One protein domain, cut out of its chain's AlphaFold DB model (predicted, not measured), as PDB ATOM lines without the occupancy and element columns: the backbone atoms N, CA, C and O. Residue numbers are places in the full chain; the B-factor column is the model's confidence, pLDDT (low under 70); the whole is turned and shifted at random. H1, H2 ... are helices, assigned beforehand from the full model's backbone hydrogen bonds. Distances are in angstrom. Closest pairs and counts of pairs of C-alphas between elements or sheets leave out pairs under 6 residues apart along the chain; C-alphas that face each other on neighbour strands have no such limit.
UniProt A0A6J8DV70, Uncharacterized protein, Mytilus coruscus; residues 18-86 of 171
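This is residues 18 to 86 of the 171 residues of an uncharacterized protein of Mytilus coruscus (UniProt A0A6J8DV70). The longest helix, H1, and the last, H4, run nearly antiparallel as two separated rods that meet only at one end, while H2 and H3 lie over one side of this pair. H2 packs on the beginning of H4, H3 crosses near H4 at a right angle, and a long loop, residues 63 to 73, leads from H3 back to H4. The printed part has 69 residues with four named helices, H1 to H4 in chain order, and no named strand; the class is all helix. It is compact, with a radius of gyration of the C-alphas of 11.5 A, and rounded, spanning 29 by 28 by 19 A.

H1, residues 18 to 35, is 25.7 A long and begins at C-alpha 18 (153.420, 173.640, 140.553). H4, residues 74 to 85, is 16.0 A long and ends at C-alpha 85 (151.426, 177.463, 143.651). H2, residues 41 to 51, is 15.3 A long, and H3, residues 53 to 62, is 14.9 A long.

H1 and H4 only just touch, with 3 pairs of C-alphas within 8 A, and only at their ends, residues 18 to 21 and 82 to 85. Their closest C-alphas, those of Ala 18 and Cys 85, are 5.3 A apart, at a shallow tilt of 16 degrees, opposite ways. H2 touches H4, there with residues 74 to 77 alone; the closest C-alphas, of Val 45 and Leu 74, are 5.0 A apart. Their tilt of 37 degrees is only just steep, and they run the same way. H2 is close to but not clearly touching H1, C-alphas 32 and 44 being 7.0 A apart. H3 is close but not clearly touching H4, about perpendicular at 89 degrees, and is apart from H1. Every O i to N i+4 pair is within hydrogen-bond range in H1, H2 and H4, and 5 of 6 in H3.

The C-alphas farthest apart, of Asp 19 and Gln 70, are 29.8 A apart. The printed part has no cut; the link H3 to H4 is long. No printed residue is under 70 in pLDDT.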
ATOM      1  N   ALA A  18     154.633 174.446 140.641       86.06
ATOM      2  CA  ALA A  18     153.420 173.640 140.553       86.06
ATOM      3  C   ALA A  18     153.718 172.147 140.769       86.06
ATOM      4  O   ALA A  18     153.025 171.491 141.547       86.06
ATOM      5  N   ASP A  19     154.764 171.617 140.124       85.31
ATOM      6  CA  ASP A  19     155.200 170.228 140.328       85.31
ATOM      7  C   ASP A  19     155.763 170.008 141.742       85.31
ATOM      8  O   ASP A  19     155.416 169.026 142.404       85.31
ATOM      9  N   ALA A  20     156.566 170.953 142.246       90.81
ATOM     10  CA  ALA A  20     157.086 170.904 143.610       90.81
ATOM     11  C   ALA A  20     155.955 170.908 144.650       90.81
ATOM     12  O   ALA A  20     155.978 170.107 145.586       90.81
ATOM     13  N   TRP A  21     154.946 171.765 144.467       94.12
ATOM     14  CA  TRP A  21     153.765 171.809 145.327       94.12
ATOM     15  C   TRP A  21     152.981 170.505 145.279       94.12
ATOM     16  O   TRP A  21     152.630 169.976 146.330       94.12
ATOM     17  N   LYS A  22     152.748 169.951 144.083       91.69
ATOM     18  CA  LYS A  22     152.021 168.690 143.920       91.69
ATOM     19  C   LYS A  22     152.675 167.559 144.718       91.69
ATOM     20  O   LYS A  22     152.002 166.924 145.525       91.69
ATOM     21  N   LYS A  23     153.981 167.346 144.529       92.06
ATOM     22  CA  LYS A  23     154.738 166.290 145.222       92.06
ATOM     23  C   LYS A  23     154.743 166.491 146.734       92.06
ATOM     24  O   LYS A  23     154.497 165.554 147.486       92.06
ATOM     25  N   TRP A  24     154.981 167.723 147.178       95.94
ATOM     26  CA  TRP A  24     155.023 168.044 148.601       95.94
ATOM     27  C   TRP A  24     153.650 167.900 149.276       95.94
ATOM     28  O   TRP A  24     153.554 167.362 150.376       95.94
ATOM     29  N   LYS A  25     152.572 168.326 148.609       95.25
ATOM     30  CA  LYS A  25     151.189 168.173 149.083       95.25
ATOM     31  C   LYS A  25     150.795 166.699 149.215       95.25
ATOM     32  O   LYS A  25     150.136 166.341 150.188       95.25
ATOM     33  N   GLU A  26     151.192 165.853 148.262       94.56
ATOM     34  CA  GLU A  26     150.978 164.400 148.338       94.56
ATOM     35  C   GLU A  26     151.657 163.804 149.586       94.56
ATOM     36  O   GLU A  26     151.008 163.096 150.356       94.56
ATOM     37  N   GLU A  27     152.923 164.147 149.843       95.12
ATOM     38  CA  GLU A  27     153.662 163.687 151.030       95.12
ATOM     39  C   GLU A  27     153.058 164.215 152.344       95.12
ATOM     40  O   GLU A  27     152.916 163.467 153.314       95.12
ATOM     41  N   LEU A  28     152.656 165.490 152.376       95.31
ATOM     42  CA  LEU A  28     151.990 166.103 153.525       95.31
ATOM     43  C   LEU A  28     150.697 165.368 153.890       95.31
ATOM     44  O   LEU A  28     150.489 165.078 155.067       95.31
ATOM     45  N   ASN A  29     149.836 165.091 152.909       94.38
ATOM     46  CA  ASN A  29     148.563 164.417 153.158       94.38
ATOM     47  C   ASN A  29     148.792 163.028 153.762       94.38
ATOM     48  O   ASN A  29     148.208 162.718 154.796       94.38
ATOM     49  N   LEU A  30     149.729 162.251 153.203       94.19
ATOM     50  CA  LEU A  30     150.116 160.954 153.767       94.19
ATOM     51  C   LEU A  30     150.603 161.080 155.214       94.19
ATOM     52  O   LEU A  30     150.243 160.269 156.063       94.19
ATOM     53  N   TYR A  31     151.420 162.091 155.514       94.69
ATOM     54  CA  TYR A  31     151.903 162.315 156.872       94.69
ATOM     55  C   TYR A  31     150.764 162.649 157.841       94.69
ATOM     56  O   TYR A  31     150.707 162.067 158.921       94.69
ATOM     57  N   ILE A  32     149.858 163.556 157.462       93.56
ATOM     58  CA  ILE A  32     148.715 163.963 158.291       93.56
ATOM     59  C   ILE A  32     147.798 162.768 158.572       93.56
ATOM     60  O   ILE A  32     147.469 162.539 159.735       93.56
ATOM     61  N   ASP A  33     147.471 161.976 157.551       91.44
ATOM     62  CA  ASP A  33     146.617 160.787 157.678       91.44
ATOM     63  C   ASP A  33     147.218 159.722 158.612       91.44
ATOM     64  O   ASP A  33     146.492 158.949 159.235       91.44
ATOM     65  N   LEU A  34     148.549 159.675 158.734       92.12
ATOM     66  CA  LEU A  34     149.251 158.735 159.612       92.12
ATOM     67  C   LEU A  34     149.388 159.220 161.064       92.12
ATOM     68  O   LEU A  34     149.598 158.389 161.950       92.12
ATOM     69  N   VAL A  35     149.344 160.532 161.323       91.56
ATOM     70  CA  VAL A  35     149.651 161.106 162.654       91.56
ATOM     71  C   VAL A  35     148.481 161.804 163.331       91.56
ATOM     72  O   VAL A  35     148.598 162.147 164.509       91.56
ATOM     73  N   MET A  36     147.383 162.044 162.619       90.31
ATOM     74  CA  MET A  36     146.241 162.806 163.118       90.31
ATOM     75  C   MET A  36     144.933 162.042 162.955       90.31
ATOM     76  O   MET A  36     144.782 161.228 162.050       90.31
ATOM     77  N   ASP A  37     143.967 162.355 163.817       86.94
ATOM     78  CA  ASP A  37     142.587 161.928 163.615       86.94
ATOM     79  C   ASP A  37     141.942 162.740 162.481       86.94
ATOM     80  O   ASP A  37     142.195 163.937 162.302       86.94
ATOM     81  N   SER A  38     141.080 162.077 161.721       80.38
ATOM     82  CA  SER A  38     140.319 162.658 160.628       80.38
ATOM     83  C   SER A  38     139.380 163.790 161.067       80.38
ATOM     84  O   SER A  38     139.123 164.670 160.249       80.38
ATOM     85  N   GLU A  39     138.932 163.836 162.326       85.19
ATOM     86  CA  GLU A  39     137.967 164.842 162.803       85.19
ATOM     87  C   GLU A  39     138.600 166.176 163.271       85.19
ATOM     88  O   GLU A  39     137.897 167.180 163.390       85.19
ATOM     89  N   ASP A  40     139.919 166.245 163.505       90.94
ATOM     90  CA  ASP A  40     140.577 167.443 164.070       90.94
ATOM     91  C   ASP A  40     141.123 168.408 162.998       90.94
ATOM     92  O   ASP A  40     142.330 168.602 162.822       90.94
ATOM     93  N   GLU A  41     140.214 169.048 162.262       93.19
ATOM     94  CA  GLU A  41     140.559 169.978 161.177       93.19
ATOM     95  C   GLU A  41     141.426 171.161 161.632       93.19
ATOM     96  O   GLU A  41     142.350 171.582 160.930       93.19
ATOM     97  N   GLN A  42     141.186 171.686 162.834       93.75
ATOM     98  CA  GLN A  42     141.942 172.829 163.344       93.75
ATOM     99  C   GLN A  42     143.388 172.460 163.668       93.75
ATOM    100  O   GLN A  42     144.301 173.255 163.409       93.75
ATOM    101  N   ALA A  43     143.635 171.268 164.213       94.06
ATOM    102  CA  ALA A  43     144.997 170.806 164.418       94.06
ATOM    103  C   ALA A  43     145.697 170.505 163.083       94.06
ATOM    104  O   ALA A  43     146.868 170.868 162.937       94.06
ATOM    105  N   LYS A  44     144.993 169.949 162.084       95.69
ATOM    106  CA  LYS A  44     145.547 169.734 160.734       95.69
ATOM    107  C   LYS A  44     145.997 171.038 160.078       95.69
ATOM    108  O   LYS A  44     147.123 171.122 159.584       95.69
ATOM    109  N   VAL A  45     145.171 172.088 160.130       96.31
ATOM    110  CA  VAL A  45     145.530 173.420 159.610       96.31
ATOM    111  C   VAL A  45     146.764 173.973 160.326       96.31
ATOM    112  O   VAL A  45     147.688 174.466 159.678       96.31
ATOM    113  N   LYS A  46     146.833 173.865 161.659       95.62
ATOM    114  CA  LYS A  46     148.008 174.313 162.430       95.62
ATOM    115  C   LYS A  46     149.271 173.540 162.054       95.62
ATOM    116  O   LYS A  46     150.326 174.157 161.899       95.62
ATOM    117  N   LEU A  47     149.171 172.221 161.886       95.19
ATOM    118  CA  LEU A  47     150.290 171.379 161.474       95.19
ATOM    119  C   LEU A  47     150.778 171.757 160.073       95.19
ATOM    120  O   LEU A  47     151.976 171.955 159.877       95.19
ATOM    121  N   PHE A  48     149.863 171.956 159.123       96.38
ATOM    122  CA  PHE A  48     150.204 172.470 157.798       96.38
ATOM    123  C   PHE A  48     150.945 173.813 157.885       96.38
ATOM    124  O   PHE A  48     152.043 173.947 157.344       96.38
ATOM    125  N   LEU A  49     150.400 174.793 158.616       95.81
ATOM    126  CA  LEU A  49     151.014 176.119 158.763       95.81
ATOM    127  C   LEU A  49     152.385 176.060 159.452       95.81
ATOM    128  O   LEU A  49     153.240 176.920 159.215       95.81
ATOM    129  N   TYR A  50     152.620 175.059 160.298       95.06
ATOM    130  CA  TYR A  50     153.932 174.792 160.869       95.06
ATOM    131  C   TYR A  50     154.912 174.271 159.804       95.06
ATOM    132  O   TYR A  50     155.995 174.845 159.647       95.06
ATOM    133  N   LEU A  51     154.515 173.242 159.046       95.12
ATOM    134  CA  LEU A  51     155.354 172.545 158.063       95.12
ATOM    135  C   LEU A  51     155.657 173.378 156.808       95.12
ATOM    136  O   LEU A  51     156.786 173.349 156.316       95.12
ATOM    137  N   VAL A  52     154.701 174.183 156.334       94.69
ATOM    138  CA  VAL A  52     154.883 175.083 155.177       94.69
ATOM    139  C   VAL A  52     155.893 176.210 155.462       94.69
ATOM    140  O   VAL A  52     156.406 176.861 154.553       94.69
ATOM    141  N   GLY A  53     156.215 176.441 156.738       94.81
ATOM    142  CA  GLY A  53     157.252 177.377 157.159       94.81
ATOM    143  C   GLY A  53     156.841 178.850 157.111       94.81
ATOM    144  O   GLY A  53     155.709 179.216 156.798       94.81
ATOM    145  N   THR A  54     157.780 179.726 157.481       94.31
ATOM    146  CA  THR A  54     157.526 181.167 157.658       94.31
ATOM    147  C   THR A  54     157.003 181.824 156.388       94.31
ATOM    148  O   THR A  54     155.977 182.495 156.437       94.31
ATOM    149  N   ARG A  55     157.650 181.566 155.247       92.25
ATOM    150  CA  ARG A  55     157.247 182.154 153.967       92.25
ATOM    151  C   ARG A  55     155.862 181.679 153.521       92.25
ATOM    152  O   ARG A  55     155.068 182.481 153.047       92.25
ATOM    153  N   GLY A  56     155.537 180.404 153.743       94.50
ATOM    154  CA  GLY A  56     154.195 179.883 153.487       94.50
ATOM    155  C   GLY A  56     153.135 180.546 154.366       94.50
ATOM    156  O   GLY A  56     152.071 180.909 153.876       94.50
ATOM    157  N   ARG A  57     153.433 180.801 155.646       96.12
ATOM    158  CA  ARG A  57     152.517 181.541 156.529       96.12
ATOM    159  C   ARG A  57     152.312 182.991 156.092       96.12
ATOM    160  O   ARG A  57     151.192 183.478 156.183       96.12
ATOM    161  N   GLU A  58     153.347 183.668 155.597       94.88
ATOM    162  CA  GLU A  58     153.202 185.010 155.010       94.88
ATOM    163  C   GLU A  58     152.243 184.989 153.816       94.88
ATOM    164  O   GLU A  58     151.339 185.816 153.750       94.88
ATOM    165  N   ILE A  59     152.382 184.007 152.921       93.25
ATOM    166  CA  ILE A  59     151.474 183.816 151.781       93.25
ATOM    167  C   ILE A  59     150.044 183.547 152.263       93.25
ATOM    168  O   ILE A  59     149.111 184.193 151.788       93.25
ATOM    169  N   TYR A  60     149.863 182.661 153.244       95.38
ATOM    170  CA  TYR A  60     148.555 182.354 153.828       95.38
ATOM    171  C   TYR A  60     147.831 183.604 154.352       95.38
ATOM    172  O   TYR A  60     146.625 183.737 154.162       95.38
ATOM    173  N   LEU A  61     148.555 184.551 154.961       93.94
ATOM    174  CA  LEU A  61     147.976 185.808 155.452       93.94
ATOM    175  C   LEU A  61     147.479 186.733 154.330       93.94
ATOM    176  O   LEU A  61     146.657 187.606 154.591       93.94
ATOM    177  N   THR A  62     147.958 186.551 153.097       91.44
ATOM    178  CA  THR A  62     147.500 187.316 151.924       91.44
ATOM    179  C   THR A  62     146.290 186.694 151.226       91.44
ATOM    180  O   THR A  62     145.686 187.333 150.366       91.44
ATOM    181  N   MET A  63     145.931 185.454 151.572       92.25
ATOM    182  CA  MET A  63     144.841 184.726 150.928       92.25
ATOM    183  C   MET A  63     143.479 185.156 151.478       92.25
ATOM    184  O   MET A  63     143.288 185.310 152.686       92.25
ATOM    185  N   ALA A  64     142.511 185.299 150.575       89.25
ATOM    186  CA  ALA A  64     141.119 185.518 150.935       89.25
ATOM    187  C   ALA A  64     140.431 184.171 151.192       89.25
ATOM    188  O   ALA A  64     140.558 183.242 150.397       89.25
ATOM    189  N   PHE A  65     139.687 184.089 152.293       91.38
ATOM    190  CA  PHE A  65     138.859 182.938 152.639       91.38
ATOM    191  C   PHE A  65     137.457 183.423 152.983       91.38
ATOM    192  O   PHE A  65     137.313 184.400 153.715       91.38
ATOM    193  N   ASP A  66     136.442 182.689 152.533       89.06
ATOM    194  CA  ASP A  66     135.038 182.986 152.849       89.06
ATOM    195  C   ASP A  66     134.662 182.620 154.295       89.06
ATOM    196  O   ASP A  66     133.596 182.990 154.781       89.06
ATOM    197  N   GLN A  67     135.525 181.869 154.985       90.75
ATOM    198  CA  GLN A  67     135.312 181.391 156.348       90.75
ATOM    199  C   GLN A  67     136.310 182.017 157.330       90.75
ATOM    200  O   GLN A  67     137.495 182.221 157.022       90.75
ATOM    201  N   GLU A  68     135.834 182.248 158.552       92.31
ATOM    202  CA  GLU A  68     136.656 182.651 159.695       92.31
ATOM    203  C   GLU A  68     137.730 181.596 160.017       92.31
ATOM    204  O   GLU A  68     137.487 180.405 159.806       92.31
ATOM    205  N   PRO A  69     138.905 181.979 160.558       89.81
ATOM    206  CA  PRO A  69     140.024 181.065 160.805       89.81
ATOM    207  C   PRO A  69     139.656 179.766 161.537       89.81
ATOM    208  O   PRO A  69     140.105 178.698 161.131       89.81
ATOM    209  N   GLN A  70     138.801 179.843 162.561       90.44
ATOM    210  CA  GLN A  70     138.353 178.697 163.361       90.44
ATOM    211  C   GLN A  70     137.436 177.710 162.619       90.44
ATOM    212  O   GLN A  70     137.215 176.606 163.109       90.44
ATOM    213  N   ASN A  71     136.904 178.101 161.459       93.12
ATOM    214  CA  ASN A  71     136.008 177.283 160.639       93.12
ATOM    215  C   ASN A  71     136.683 176.781 159.354       93.12
ATOM    216  O   ASN A  71     136.044 176.113 158.545       93.12
ATOM    217  N   ARG A  72     137.960 177.115 159.127       94.06
ATOM    218  CA  ARG A  72     138.706 176.661 157.944       94.06
ATOM    219  C   ARG A  72     139.122 175.206 158.113       94.06
ATOM    220  O   ARG A  72     139.689 174.848 159.142       94.06
ATOM    221  N   THR A  73     138.889 174.401 157.085       95.62
ATOM    222  CA  THR A  73     139.396 173.026 157.003       95.62
ATOM    223  C   THR A  73     140.767 173.000 156.338       95.62
ATOM    224  O   THR A  73     141.149 173.947 155.638       95.62
ATOM    225  N   LEU A  74     141.513 171.908 156.516       95.75
ATOM    226  CA  LEU A  74     142.774 171.705 155.806       95.75
ATOM    227  C   LEU A  74     142.557 171.774 154.290       95.75
ATOM    228  O   LEU A  74     143.337 172.415 153.590       95.75
ATOM    229  N   GLU A  75     141.479 171.168 153.793       94.88
ATOM    230  CA  GLU A  75     141.158 171.157 152.367       94.88
ATOM    231  C   GLU A  75     141.008 172.574 151.796       94.88
ATOM    232  O   GLU A  75     141.615 172.883 150.772       94.88
ATOM    233  N   MET A  76     140.277 173.461 152.479       95.50
ATOM    234  CA  MET A  76     140.121 174.855 152.043       95.50
ATOM    235  C   MET A  76     141.467 175.577 151.946       95.50
ATOM    236  O   MET A  76     141.719 176.326 151.001       95.50
ATOM    237  N   VAL A  77     142.350 175.350 152.923       96.31
ATOM    238  CA  VAL A  77     143.689 175.948 152.927       96.31
ATOM    239  C   VAL A  77     144.533 175.378 151.788       96.31
ATOM    240  O   VAL A  77     145.151 176.144 151.050       96.31
ATOM    241  N   LEU A  78     144.521 174.060 151.583       95.50
ATOM    242  CA  LEU A  78     145.246 173.421 150.486       95.50
ATOM    243  C   LEU A  78     144.745 173.885 149.114       95.50
ATOM    244  O   LEU A  78     145.573 174.109 148.240       95.50
ATOM    245  N   GLN A  79     143.439 174.096 148.928       92.44
ATOM    246  CA  GLN A  79     142.879 174.644 147.686       92.44
ATOM    247  C   GLN A  79     143.350 176.082 147.421       92.44
ATOM    248  O   GLN A  79     143.678 176.431 146.285       92.44
ATOM    249  N   ALA A  80     143.440 176.920 148.457       92.81
ATOM    250  CA  ALA A  80     143.999 178.263 148.310       92.81
ATOM    251  C   ALA A  80     145.480 178.208 147.893       92.81
ATOM    252  O   ALA A  80     145.902 178.934 146.988       92.81
ATOM    253  N   PHE A  81     146.261 177.296 148.483       94.31
ATOM    254  CA  PHE A  81     147.650 177.065 148.080       94.31
ATOM    255  C   PHE A  81     147.789 176.415 146.701       94.31
ATOM    256  O   PHE A  81     148.732 176.762 145.995       94.31
ATOM    257  N   ASP A  82     146.861 175.557 146.271       91.25
ATOM    258  CA  ASP A  82     146.810 175.059 144.892       91.25
ATOM    259  C   ASP A  82     146.693 176.239 143.921       91.25
ATOM    260  O   ASP A  82     147.434 176.317 142.945       91.25
ATOM    261  N   GLY A  83     145.816 177.202 144.226       86.62
ATOM    262  CA  GLY A  83     145.666 178.429 143.450       86.62
ATOM    263  C   GLY A  83     146.888 179.350 143.497       86.62
ATOM    264  O   GLY A  83     147.153 180.041 142.524       86.62
ATOM    265  N   TYR A  84     147.652 179.368 144.589       89.19
ATOM    266  CA  TYR A  84     148.879 180.167 144.675       89.19
ATOM    267  C   TYR A  84     150.069 179.511 143.964       89.19
ATOM    268  O   TYR A  84     150.807 180.188 143.252       89.19
ATOM    269  N   CYS A  85     150.275 178.209 144.171       88.69
ATOM    270  CA  CYS A  85     151.426 177.463 143.651       88.69
ATOM    271  C   CYS A  85     151.233 177.045 142.193       88.69
ATOM    272  O   CYS A  85     152.199 176.859 141.454       88.69
ATOM    273  N   ASN A  86     149.978 176.925 141.769       79.56
ATOM    274  CA  ASN A  86     149.581 176.738 140.388       79.56
ATOM    275  C   ASN A  86     148.539 177.810 140.019       79.56
ATOM    276  O   ASN A  86     147.377 177.482 139.753       79.56
TER     277      ASN A  86